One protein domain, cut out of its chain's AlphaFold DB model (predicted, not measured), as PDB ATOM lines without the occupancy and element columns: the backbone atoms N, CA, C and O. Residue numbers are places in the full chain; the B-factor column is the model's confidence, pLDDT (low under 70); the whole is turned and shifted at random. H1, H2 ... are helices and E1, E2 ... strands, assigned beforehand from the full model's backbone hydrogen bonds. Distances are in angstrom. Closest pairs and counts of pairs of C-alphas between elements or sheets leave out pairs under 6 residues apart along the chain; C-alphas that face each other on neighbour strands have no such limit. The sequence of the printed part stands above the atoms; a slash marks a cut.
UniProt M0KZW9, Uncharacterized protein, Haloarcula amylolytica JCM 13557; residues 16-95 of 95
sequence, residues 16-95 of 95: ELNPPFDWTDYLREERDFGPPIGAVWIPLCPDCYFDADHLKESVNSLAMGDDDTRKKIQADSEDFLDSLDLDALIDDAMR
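Overview. This is residues 16 to 95 of the 95 residues of an uncharacterized protein of Haloarcula amylolytica JCM 13557 (UniProt M0KZW9). A helical hairpin of H2 and H3 has the shorter H1 packed on residues 77 to 81 of H3; strand E1 and unnamed residues 83 to 95 lie at the end away from the hairpin's link. The 80 printed residues run H1, E1, H2, H3, mostly helix, compact with a radius of gyration of the C-alphas of 12.7 A, spanning 39 by 28 by 19 A.

Along the chain. Find C-alpha 21 at (203.734, 150.469, 159.020), where H1 begins, residues 21 to 30. E1 is residues 40 to 44, H2 residues 46 to 60, 20.7 A long. H3, residues 67 to 82, runs 22.3 A to C-alpha 82 at (204.105, 161.782, 170.089).

Arrangement. Look at Leu 27 and Leu 81, the closest C-alphas where H1 touches H3, 7.1 A apart, at a steep tilt of 61 degrees. H2 touches H3, closest C-alphas Val 59 and Ile 73, 6.6 A, opposite ways at 37 degrees, only just steep. H1 and H2 are apart. E1 pairs with no named strand; residues 16 to 17 pair with 42 to 43, antiparallel. In H1, H2 and H3 every O i to N i+4 pair is within hydrogen-bond range.

Size, cuts and confidence. The farthest C-alphas, Asp 66 and Met 94, are 39.4 A apart. The printed part has no cut and no long link. Confidence is under 70 at residues 35 to 37, 64 and 92 to 95.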
ATOM      1  N   GLU A  16     191.593 161.892 156.475       91.06
ATOM      2  CA  GLU A  16     192.111 160.721 157.170       91.06
ATOM      3  C   GLU A  16     193.447 160.357 156.523       91.06
ATOM      4  O   GLU A  16     193.519 160.153 155.307       91.06
ATOM      5  N   LEU A  17     194.514 160.306 157.318       92.56
ATOM      6  CA  LEU A  17     195.815 159.829 156.869       92.56
ATOM      7  C   LEU A  17     195.961 158.354 157.245       92.56
ATOM      8  O   LEU A  17     195.810 157.995 158.409       92.56
ATOM      9  N   ASN A  18     196.300 157.512 156.268       91.44
ATOM     10  CA  ASN A  18     196.773 156.153 156.532       91.44
ATOM     11  C   ASN A  18     198.273 156.209 156.882       91.44
ATOM     12  O   ASN A  18     199.059 156.557 155.980       91.44
ATOM     13  N   PRO A  19     198.684 155.926 158.129       90.38
ATOM     14  CA  PRO A  19     200.082 155.947 158.521       90.38
ATOM     15  C   PRO A  19     200.863 154.776 157.892       90.38
ATOM     16  O   PRO A  19     200.303 153.710 157.629       90.38
ATOM     17  N   PRO A  20     202.171 154.944 157.633       90.19
ATOM     18  CA  PRO A  20     203.071 153.835 157.326       90.19
ATOM     19  C   PRO A  20     203.087 152.760 158.422       90.19
ATOM     20  O   PRO A  20     202.724 153.009 159.574       90.19
ATOM     21  N   PHE A  21     203.580 151.569 158.067       87.12
ATOM     22  CA  PHE A  21     203.734 150.469 159.020       87.12
ATOM     23  C   PHE A  21     204.610 150.872 160.213       87.12
ATOM     24  O   PHE A  21     204.170 150.726 161.348       87.12
ATOM     25  N   ASP A  22     205.772 151.475 159.956       88.25
ATOM     26  CA  ASP A  22     206.727 151.888 160.995       88.25
ATOM     27  C   ASP A  22     206.116 152.879 161.999       88.25
ATOM     28  O   ASP A  22     206.406 152.831 163.188       88.25
ATOM     29  N   TRP A  23     205.213 153.750 161.540       92.19
ATOM     30  CA  TRP A  23     204.497 154.677 162.420       92.19
ATOM     31  C   TRP A  23     203.497 153.953 163.315       92.19
ATOM     32  O   TRP A  23     203.377 154.261 164.495       92.19
ATOM     33  N   THR A  24     202.775 152.982 162.754       89.56
ATOM     34  CA  THR A  24     201.827 152.167 163.524       89.56
ATOM     35  C   THR A  24     202.560 151.318 164.560       89.56
ATOM     36  O   THR A  24     202.066 151.141 165.669       89.56
ATOM     37  N   ASP A  25     203.737 150.806 164.207       89.56
ATOM     38  CA  ASP A  25     204.589 150.038 165.109       89.56
ATOM     39  C   ASP A  25     205.102 150.914 166.261       89.56
ATOM     40  O   ASP A  25     204.855 150.584 167.417       89.56
ATOM     41  N   TYR A  26     205.643 152.101 165.958       92.25
ATOM     42  CA  TYR A  26     206.049 153.083 166.971       92.25
ATOM     43  C   TYR A  26     204.906 153.446 167.926       92.25
ATOM     44  O   TYR A  26     205.075 153.438 169.143       92.25
ATOM     45  N   LEU A  27     203.706 153.713 167.397       91.06
ATOM     46  CA  LEU A  27     202.547 154.023 168.233       91.06
ATOM     47  C   LEU A  27     202.218 152.878 169.208       91.06
ATOM     48  O   LEU A  27     201.839 153.125 170.352       91.06
ATOM     49  N   ARG A  28     202.373 151.625 168.778       88.19
ATOM     50  CA  ARG A  28     202.105 150.452 169.620       88.19
ATOM     51  C   ARG A  28     203.190 150.227 170.664       88.19
ATOM     52  O   ARG A  28     202.868 149.890 171.799       88.19
ATOM     53  N   GLU A  29     204.452 150.366 170.274       90.19
ATOM     54  CA  GLU A  29     205.595 150.063 171.137       90.19
ATOM     55  C   GLU A  29     205.874 151.182 172.147       90.19
ATOM     56  O   GLU A  29     206.073 150.900 173.327       90.19
ATOM     57  N   GLU A  30     205.821 152.442 171.712       92.12
ATOM     58  CA  GLU A  30     206.262 153.597 172.508       92.12
ATOM     59  C   GLU A  30     205.100 154.409 173.097       92.12
ATOM     60  O   GLU A  30     205.233 155.039 174.149       92.12
ATOM     61  N   ARG A  31     203.930 154.392 172.446       87.81
ATOM     62  CA  ARG A  31     202.760 155.201 172.841       87.81
ATOM     63  C   ARG A  31     201.609 154.386 173.448       87.81
ATOM     64  O   ARG A  31     200.571 154.969 173.746       87.81
ATOM     65  N   ASP A  32     201.801 153.080 173.664       84.94
ATOM     66  CA  ASP A  32     200.791 152.137 174.187       84.94
ATOM     67  C   ASP A  32     199.478 152.169 173.379       84.94
ATOM     68  O   ASP A  32     198.368 152.042 173.901       84.94
ATOM     69  N   PHE A  33     199.592 152.382 172.064       83.69
ATOM     70  CA  PHE A  33     198.458 152.256 171.164       83.69
ATOM     71  C   PHE A  33     198.063 150.780 171.079       83.69
ATOM     72  O   PHE A  33     198.874 149.912 170.738       83.69
ATOM     73  N   GLY A  34     196.805 150.484 171.412       78.25
ATOM     74  CA  GLY A  34     196.288 149.120 171.411       78.25
ATOM     75  C   GLY A  34     196.472 148.424 170.053       78.25
ATOM     76  O   GLY A  34     196.606 149.086 169.024       78.25
ATOM     77  N   PRO A  35     196.486 147.079 170.007       69.38
ATOM     78  CA  PRO A  35     196.585 146.358 168.745       69.38
ATOM     79  C   PRO A  35     195.367 146.701 167.872       69.38
ATOM     80  O   PRO A  35     194.247 146.335 168.246       69.38
ATOM     81  N   PRO A  36     195.555 147.372 166.722       67.81
ATOM     82  CA  PRO A  36     194.430 147.761 165.894       67.81
ATOM     83  C   PRO A  36     193.763 146.507 165.327       67.81
ATOM     84  O   PRO A  36     194.426 145.549 164.921       67.81
ATOM     85  N   ILE A  37     192.432 146.504 165.276       62.81
ATOM     86  CA  ILE A  37     191.649 145.386 164.715       62.81
ATOM     87  C   ILE A  37     191.680 145.420 163.161       62.81
ATOM     88  O   ILE A  37     191.146 144.537 162.495       62.81
ATOM     89  N   GLY A  38     192.367 146.404 162.564       72.75
ATOM     90  CA  GLY A  38     192.536 146.576 161.122       72.75
ATOM     91  C   GLY A  38     193.558 147.667 160.782       72.75
ATOM     92  O   GLY A  38     194.601 147.763 161.422       72.75
ATOM     93  N   ALA A  39     193.269 148.478 159.761       80.25
ATOM     94  CA  ALA A  39     194.066 149.668 159.457       80.25
ATOM     95  C   ALA A  39     193.765 150.795 160.458       80.25
ATOM     96  O   ALA A  39     192.614 150.973 160.860       80.25
ATOM     97  N   VAL A  40     194.798 151.559 160.813       86.56
ATOM     98  CA  VAL A  40     194.685 152.771 161.634       86.56
ATOM     99  C   VAL A  40     194.521 153.966 160.708       86.56
ATOM    100  O   VAL A  40     195.193 154.061 159.684       86.56
ATOM    101  N   TRP A  41     193.657 154.902 161.075       89.62
ATOM    102  CA  TRP A  41     193.479 156.163 160.371       89.62
ATOM    103  C   TRP A  41     193.654 157.322 161.343       89.62
ATOM    104  O   TRP A  41     193.063 157.339 162.423       89.62
ATOM    105  N   ILE A  42     194.460 158.306 160.943       92.19
ATOM    106  CA  ILE A  42     194.711 159.522 161.717       92.19
ATOM    107  C   ILE A  42     193.805 160.632 161.161       92.19
ATOM    108  O   ILE A  42     194.078 161.131 160.061       92.19
ATOM    109  N   PRO A  43     192.723 161.021 161.861       92.81
ATOM    110  CA  PRO A  43     191.871 162.118 161.425       92.81
ATOM    111  C   PRO A  43     192.584 163.456 161.644       92.81
ATOM    112  O   PRO A  43     193.007 163.783 162.751       92.81
ATOM    113  N   LEU A  44     192.730 164.249 160.584       93.38
ATOM    114  CA  LEU A  44     193.468 165.511 160.599       93.38
ATOM    115  C   LEU A  44     192.673 166.639 159.935       93.38
ATOM    116  O   LEU A  44     191.912 166.436 158.982       93.38
ATOM    117  N   CYS A  45     192.880 167.864 160.424       94.50
ATOM    118  CA  CYS A  45     192.474 169.064 159.700       94.50
ATOM    119  C   CYS A  45     193.343 169.247 158.438       94.50
ATOM    120  O   CYS A  45     194.414 168.645 158.345       94.50
ATOM    121  N   PRO A  46     192.920 170.065 157.455       92.88
ATOM    122  CA  PRO A  46     193.654 170.226 156.199       92.88
ATOM    123  C   PRO A  46     195.121 170.644 156.362       92.88
ATOM    124  O   PRO A  46     195.967 170.116 155.645       92.88
ATOM    125  N   ASP A  47     195.420 171.540 157.309       92.12
ATOM    126  CA  ASP A  47     196.786 172.013 157.560       92.12
ATOM    127  C   ASP A  47     197.667 170.893 158.131       92.12
ATOM    128  O   ASP A  47     198.666 170.520 157.522       92.12
ATOM    129  N   CYS A  48     197.242 170.262 159.235       94.94
ATOM    130  CA  CYS A  48     197.990 169.154 159.834       94.94
ATOM    131  C   CYS A  48     198.095 167.942 158.901       94.94
ATOM    132  O   CYS A  48     199.080 167.212 158.957       94.94
ATOM    133  N   TYR A  49     197.088 167.717 158.050       94.69
ATOM    134  CA  TYR A  49     197.133 166.663 157.042       94.69
ATOM    135  C   TYR A  49     198.262 166.909 156.044       94.69
ATOM    136  O   TYR A  49     198.985 165.973 155.731       94.69
ATOM    137  N   PHE A  50     198.422 168.137 155.546       93.88
ATOM    138  CA  PHE A  50     199.443 168.442 154.545       93.88
ATOM    139  C   PHE A  50     200.860 168.233 155.092       93.88
ATOM    140  O   PHE A  50     201.688 167.607 154.430       93.88
ATOM    141  N   ASP A  51     201.110 168.679 156.324       93.19
ATOM    142  CA  ASP A  51     202.395 168.466 156.997       93.19
ATOM    143  C   ASP A  51     202.679 166.969 157.202       93.19
ATOM    144  O   ASP A  51     203.772 166.483 156.897       93.19
ATOM    145  N   ALA A  52     201.677 166.218 157.667       94.19
ATOM    146  CA  ALA A  52     201.807 164.785 157.907       94.19
ATOM    147  C   ALA A  52     201.971 163.976 156.607       94.19
ATOM    148  O   ALA A  52     202.731 163.010 156.573       94.19
ATOM    149  N   ASP A  53     201.291 164.373 155.529       94.62
ATOM    150  CA  ASP A  53     201.395 163.746 154.207       94.62
ATOM    151  C   ASP A  53     202.796 163.954 153.616       94.62
ATOM    152  O   ASP A  53     203.434 162.990 153.195       94.62
ATOM    153  N   HIS A  54     203.342 165.169 153.709       93.19
ATOM    154  CA  HIS A  54     204.711 165.461 153.276       93.19
ATOM    155  C   HIS A  54     205.762 164.680 154.087       93.19
ATOM    156  O   HIS A  54     206.753 164.171 153.546       93.19
ATOM    157  N   LEU A  55     205.553 164.547 155.400       93.50
ATOM    158  CA  LEU A  55     206.424 163.744 156.256       93.50
ATOM    159  C   LEU A  55     206.353 162.258 155.882       93.50
ATOM    160  O   LEU A  55     207.384 161.606 155.727       93.50
ATOM    161  N   LYS A  56     205.149 161.740 155.630       92.56
ATOM    162  CA  LYS A  56     204.933 160.378 155.131       92.56
ATOM    163  C   LYS A  56     205.614 160.140 153.778       92.56
ATOM    164  O   LYS A  56     206.218 159.086 153.581       92.56
ATOM    165  N   GLU A  57     205.544 161.083 152.841       91.81
ATOM    166  CA  GLU A  57     206.267 160.987 151.563       91.81
ATOM    167  C   GLU A  57     207.787 160.926 151.770       91.81
ATOM    168  O   GLU A  57     208.479 160.149 151.100       91.81
ATOM    169  N   SER A  58     208.299 161.683 152.743       90.50
ATOM    170  CA  SER A  58     209.714 161.664 153.128       90.50
ATOM    171  C   SER A  58     210.119 160.305 153.709       90.50
ATOM    172  O   SER A  58     211.142 159.751 153.303       90.50
ATOM    173  N   VAL A  59     209.283 159.722 154.576       87.94
ATOM    174  CA  VAL A  59     209.463 158.366 155.129       87.94
ATOM    175  C   VAL A  59     209.496 157.319 154.014       87.94
ATOM    176  O   VAL A  59     210.428 156.524 153.926       87.94
ATOM    177  N   ASN A  60     208.548 157.366 153.078       85.88
ATOM    178  CA  ASN A  60     208.517 156.438 151.942       85.88
ATOM    179  C   ASN A  60     209.742 156.574 151.017       85.88
ATOM    180  O   ASN A  60     210.092 155.634 150.301       85.88
ATOM    181  N   SER A  61     210.410 157.729 151.044       84.62
ATOM    182  CA  SER A  61     211.607 158.026 150.251       84.62
ATOM    183  C   SER A  61     212.926 157.764 151.001       84.62
ATOM    184  O   SER A  61     214.002 157.946 150.423       84.62
ATOM    185  N   LEU A  62     212.875 157.293 152.258       74.12
ATOM    186  CA  LEU A  62     214.040 157.093 153.144       74.12
ATOM    187  C   LEU A  62     215.145 156.212 152.551       74.12
ATOM    188  O   LEU A  62     216.322 156.411 152.861       74.12
ATOM    189  N   ALA A  63     214.793 155.268 151.675       70.31
ATOM    190  CA  ALA A  63     215.741 154.355 151.036       70.31
ATOM    191  C   ALA A  63     216.827 155.068 150.201       70.31
ATOM    192  O   ALA A  63     217.868 154.474 149.925       70.31
ATOM    193  N   MET A  64     216.600 156.327 149.807       68.69
ATOM    194  CA  MET A  64     217.509 157.121 148.969       68.69
ATOM    195  C   MET A  64     218.336 158.165 149.752       68.69
ATOM    196  O   MET A  64     219.190 158.819 149.156       68.69
ATOM    197  N   GLY A  65     218.087 158.354 151.055       73.62
ATOM    198  CA  GLY A  65     218.755 159.371 151.884       73.62
ATOM    199  C   GLY A  65     220.048 158.888 152.552       73.62
ATOM    200  O   GLY A  65     220.250 157.685 152.741       73.62
ATOM    201  N   ASP A  66     220.920 159.822 152.939       87.00
ATOM    202  CA  ASP A  66     222.067 159.563 153.821       87.00
ATOM    203  C   ASP A  66     221.630 159.335 155.284       87.00
ATOM    204  O   ASP A  66     220.481 159.588 155.649       87.00
ATOM    205  N   ASP A  67     222.532 158.824 156.129       89.06
ATOM    206  CA  ASP A  67     222.213 158.462 157.517       89.06
ATOM    207  C   ASP A  67     221.724 159.640 158.378       89.06
ATOM    208  O   ASP A  67     220.850 159.437 159.222       89.06
ATOM    209  N   ASP A  68     222.235 160.859 158.177       90.69
ATOM    210  CA  ASP A  68     221.770 162.041 158.912       90.69
ATOM    211  C   ASP A  68     220.356 162.439 158.472       90.69
ATOM    212  O   ASP A  68     219.488 162.685 159.314       90.69
ATOM    213  N   THR A  69     220.085 162.415 157.163       89.12
ATOM    214  CA  THR A  69     218.737 162.651 156.623       89.12
ATOM    215  C   THR A  69     217.728 161.637 157.165       89.12
ATOM    216  O   THR A  69     216.635 162.023 157.580       89.12
ATOM    217  N   ARG A  70     218.093 160.346 157.225       88.38
ATOM    218  CA  ARG A  70     217.198 159.308 157.760       88.38
ATOM    219  C   ARG A  70     216.872 159.530 159.233       88.38
ATOM    220  O   ARG A  70     215.703 159.479 159.597       88.38
ATOM    221  N   LYS A  71     217.879 159.834 160.060       90.81
ATOM    222  CA  LYS A  71     217.675 160.126 161.490       90.81
ATOM    223  C   LYS A  71     216.778 161.332 161.710       90.81
ATOM    224  O   LYS A  71     215.957 161.315 162.618       90.81
ATOM    225  N   LYS A  72     216.928 162.370 160.886       92.06
ATOM    226  CA  LYS A  72     216.081 163.556 160.984       92.06
ATOM    227  C   LYS A  72     214.624 163.229 160.666       92.06
ATOM    228  O   LYS A  72     213.753 163.568 161.448       92.06
ATOM    229  N   ILE A  73     214.371 162.539 159.554       91.44
ATOM    230  CA  ILE A  73     213.008 162.141 159.167       91.44
ATOM    231  C   ILE A  73     212.384 161.229 160.228       91.44
ATOM    232  O   ILE A  73     211.197 161.366 160.522       91.44
ATOM    233  N   GLN A  74     213.172 160.322 160.810       91.38
ATOM    234  CA  GLN A  74     212.726 159.487 161.919       91.38
ATOM    235  C   GLN A  74     212.326 160.344 163.128       91.38
ATOM    236  O   GLN A  74     211.191 160.243 163.572       91.38
ATOM    237  N   ALA A  75     213.199 161.238 163.598       93.62
ATOM    238  CA  ALA A  75     212.907 162.103 164.741       93.62
ATOM    239  C   ALA A  75     211.691 163.017 164.500       93.62
ATOM    240  O   ALA A  75     210.850 163.166 165.380       93.62
ATOM    241  N   ASP A  76     211.567 163.589 163.299       94.44
ATOM    242  CA  ASP A  76     210.416 164.417 162.920       94.44
ATOM    243  C   ASP A  76     209.117 163.578 162.902       94.44
ATOM    244  O   ASP A  76     208.049 164.068 163.273       94.44
ATOM    245  N   SER A  77     209.200 162.301 162.500       93.69
ATOM    246  CA  SER A  77     208.074 161.353 162.550       93.69
ATOM    247  C   SER A  77     207.677 161.021 163.981       93.69
ATOM    248  O   SER A  77     206.495 161.070 164.300       93.69
ATOM    249  N   GLU A  78     208.644 160.714 164.840       94.12
ATOM    250  CA  GLU A  78     208.411 160.392 166.250       94.12
ATOM    251  C   GLU A  78     207.784 161.589 166.987       94.12
ATOM    252  O   GLU A  78     206.750 161.421 167.625       94.12
ATOM    253  N   ASP A  79     208.288 162.817 166.792       95.44
ATOM    254  CA  ASP A  79     207.697 164.043 167.364       95.44
ATOM    255  C   ASP A  79     206.258 164.287 166.873       95.44
ATOM    256  O   ASP A  79     205.350 164.622 167.648       95.44
ATOM    257  N   PHE A  80     206.012 164.073 165.576       95.00
ATOM    258  CA  PHE A  80     204.661 164.142 165.035       95.00
ATOM    259  C   PHE A  80     203.747 163.116 165.708       95.00
ATOM    260  O   PHE A  80     202.665 163.483 166.167       95.00
ATOM    261  N   LEU A  81     204.169 161.858 165.802       94.62
ATOM    262  CA  LEU A  81     203.375 160.794 166.404       94.62
ATOM    263  C   LEU A  81     203.124 161.059 167.889       94.62
ATOM    264  O   LEU A  81     201.973 160.979 168.308       94.62
ATOM    265  N   ASP A  82     204.143 161.466 168.650       95.06
ATOM    266  CA  ASP A  82     204.105 161.782 170.089       95.06
ATOM    267  C   ASP A  82     203.083 162.856 170.461       95.06
ATOM    268  O   ASP A  82     202.494 162.846 171.542       95.06
ATOM    269  N   SER A  83     202.809 163.758 169.532       93.69
ATOM    270  CA  SER A  83     201.828 164.819 169.733       93.69
ATOM    271  C   SER A  83     200.375 164.428 169.437       93.69
ATOM    272  O   SER A  83     199.478 165.226 169.704       93.69
ATOM    273  N   LEU A  84     200.135 163.259 168.832       93.25
ATOM    274  CA  LEU A  84     198.785 162.830 168.476       93.25
ATOM    275  C   LEU A  84     197.982 162.454 169.721       93.25
ATOM    276  O   LEU A  84     198.479 161.773 170.623       93.25
ATOM    277  N   ASP A  85     196.711 162.835 169.707       91.38
ATOM    278  CA  ASP A  85     195.679 162.292 170.574       91.38
ATOM    279  C   ASP A  85     195.296 160.889 170.081       91.38
ATOM    280  O   ASP A  85     194.689 160.725 169.019       91.38
ATOM    281  N   LEU A  86     195.691 159.866 170.842       88.19
ATOM    282  CA  LEU A  86     195.467 158.466 170.477       88.19
ATOM    283  C   LEU A  86     193.993 158.077 170.563       88.19
ATOM    284  O   LEU A  86     193.542 157.255 169.769       88.19
ATOM    285  N   ASP A  87     193.236 158.703 171.471       86.31
ATOM    286  CA  ASP A  87     191.795 158.472 171.607       86.31
ATOM    287  C   ASP A  87     191.032 159.011 170.388       86.31
ATOM    288  O   ASP A  87     189.900 158.605 170.108       86.31
ATOM    289  N   ALA A  88     191.655 159.921 169.631       86.00
ATOM    290  CA  ALA A  88     191.101 160.442 168.396       86.00
ATOM    291  C   ALA A  88     191.349 159.542 167.175       86.00
ATOM    292  O   ALA A  88     190.709 159.757 166.145       86.00
ATOM    293  N   LEU A  89     192.238 158.546 167.261       84.94
ATOM    294  CA  LEU A  89     192.548 157.657 166.142       84.94
ATOM    295  C   LEU A  89     191.384 156.708 165.830       84.94
ATOM    296  O   LEU A  89     190.625 156.297 166.707       84.94
ATOM    297  N   ILE A  90     191.228 156.370 164.550       78.81
ATOM    298  CA  ILE A  90     190.137 155.519 164.067       78.81
ATOM    299  C   ILE A  90     190.719 154.183 163.617       78.81
ATOM    300  O   ILE A  90     191.473 154.130 162.647       78.81
ATOM    301  N   ASP A  91     190.309 153.100 164.267       73.81
ATOM    302  CA  ASP A  91     190.547 151.749 163.761       73.81
ATOM    303  C   ASP A  91     189.436 151.332 162.796       73.81
ATOM    304  O   ASP A  91     188.255 151.559 163.059       73.81
ATOM    305  N   ASP A  92     189.801 150.656 161.704       64.94
ATOM    306  CA  ASP A  92     188.872 150.195 160.657       64.94
ATOM    307  C   ASP A  92     187.681 149.377 161.202       64.94
ATOM    308  O   ASP A  92     186.567 149.485 160.700       64.94
ATOM    309  N   ALA A  93     187.868 148.626 162.293       58.03
ATOM    310  CA  ALA A  93     186.798 147.852 162.928       58.03
ATOM    311  C   ALA A  93     185.735 148.700 163.657       58.03
ATOM    312  O   ALA A  93     184.683 148.173 164.020       58.03
ATOM    313  N   MET A  94     186.021 149.979 163.911       53.50
ATOM    314  CA  MET A  94     185.129 150.936 164.577       53.50
ATOM    315  C   MET A  94     184.512 151.958 163.602       53.50
ATOM    316  O   MET A  94     183.829 152.884 164.051       53.50
ATOM    317  N   ARG A  95     184.743 151.796 162.290       56.31
ATOM    318  CA  ARG A  95     184.130 152.588 161.213       56.31
ATOM    319  C   ARG A  95     182.756 152.043 160.819       56.31
ATOM    320  O   ARG A  95     181.865 152.888 160.572       56.31
TER     321      ARG A  95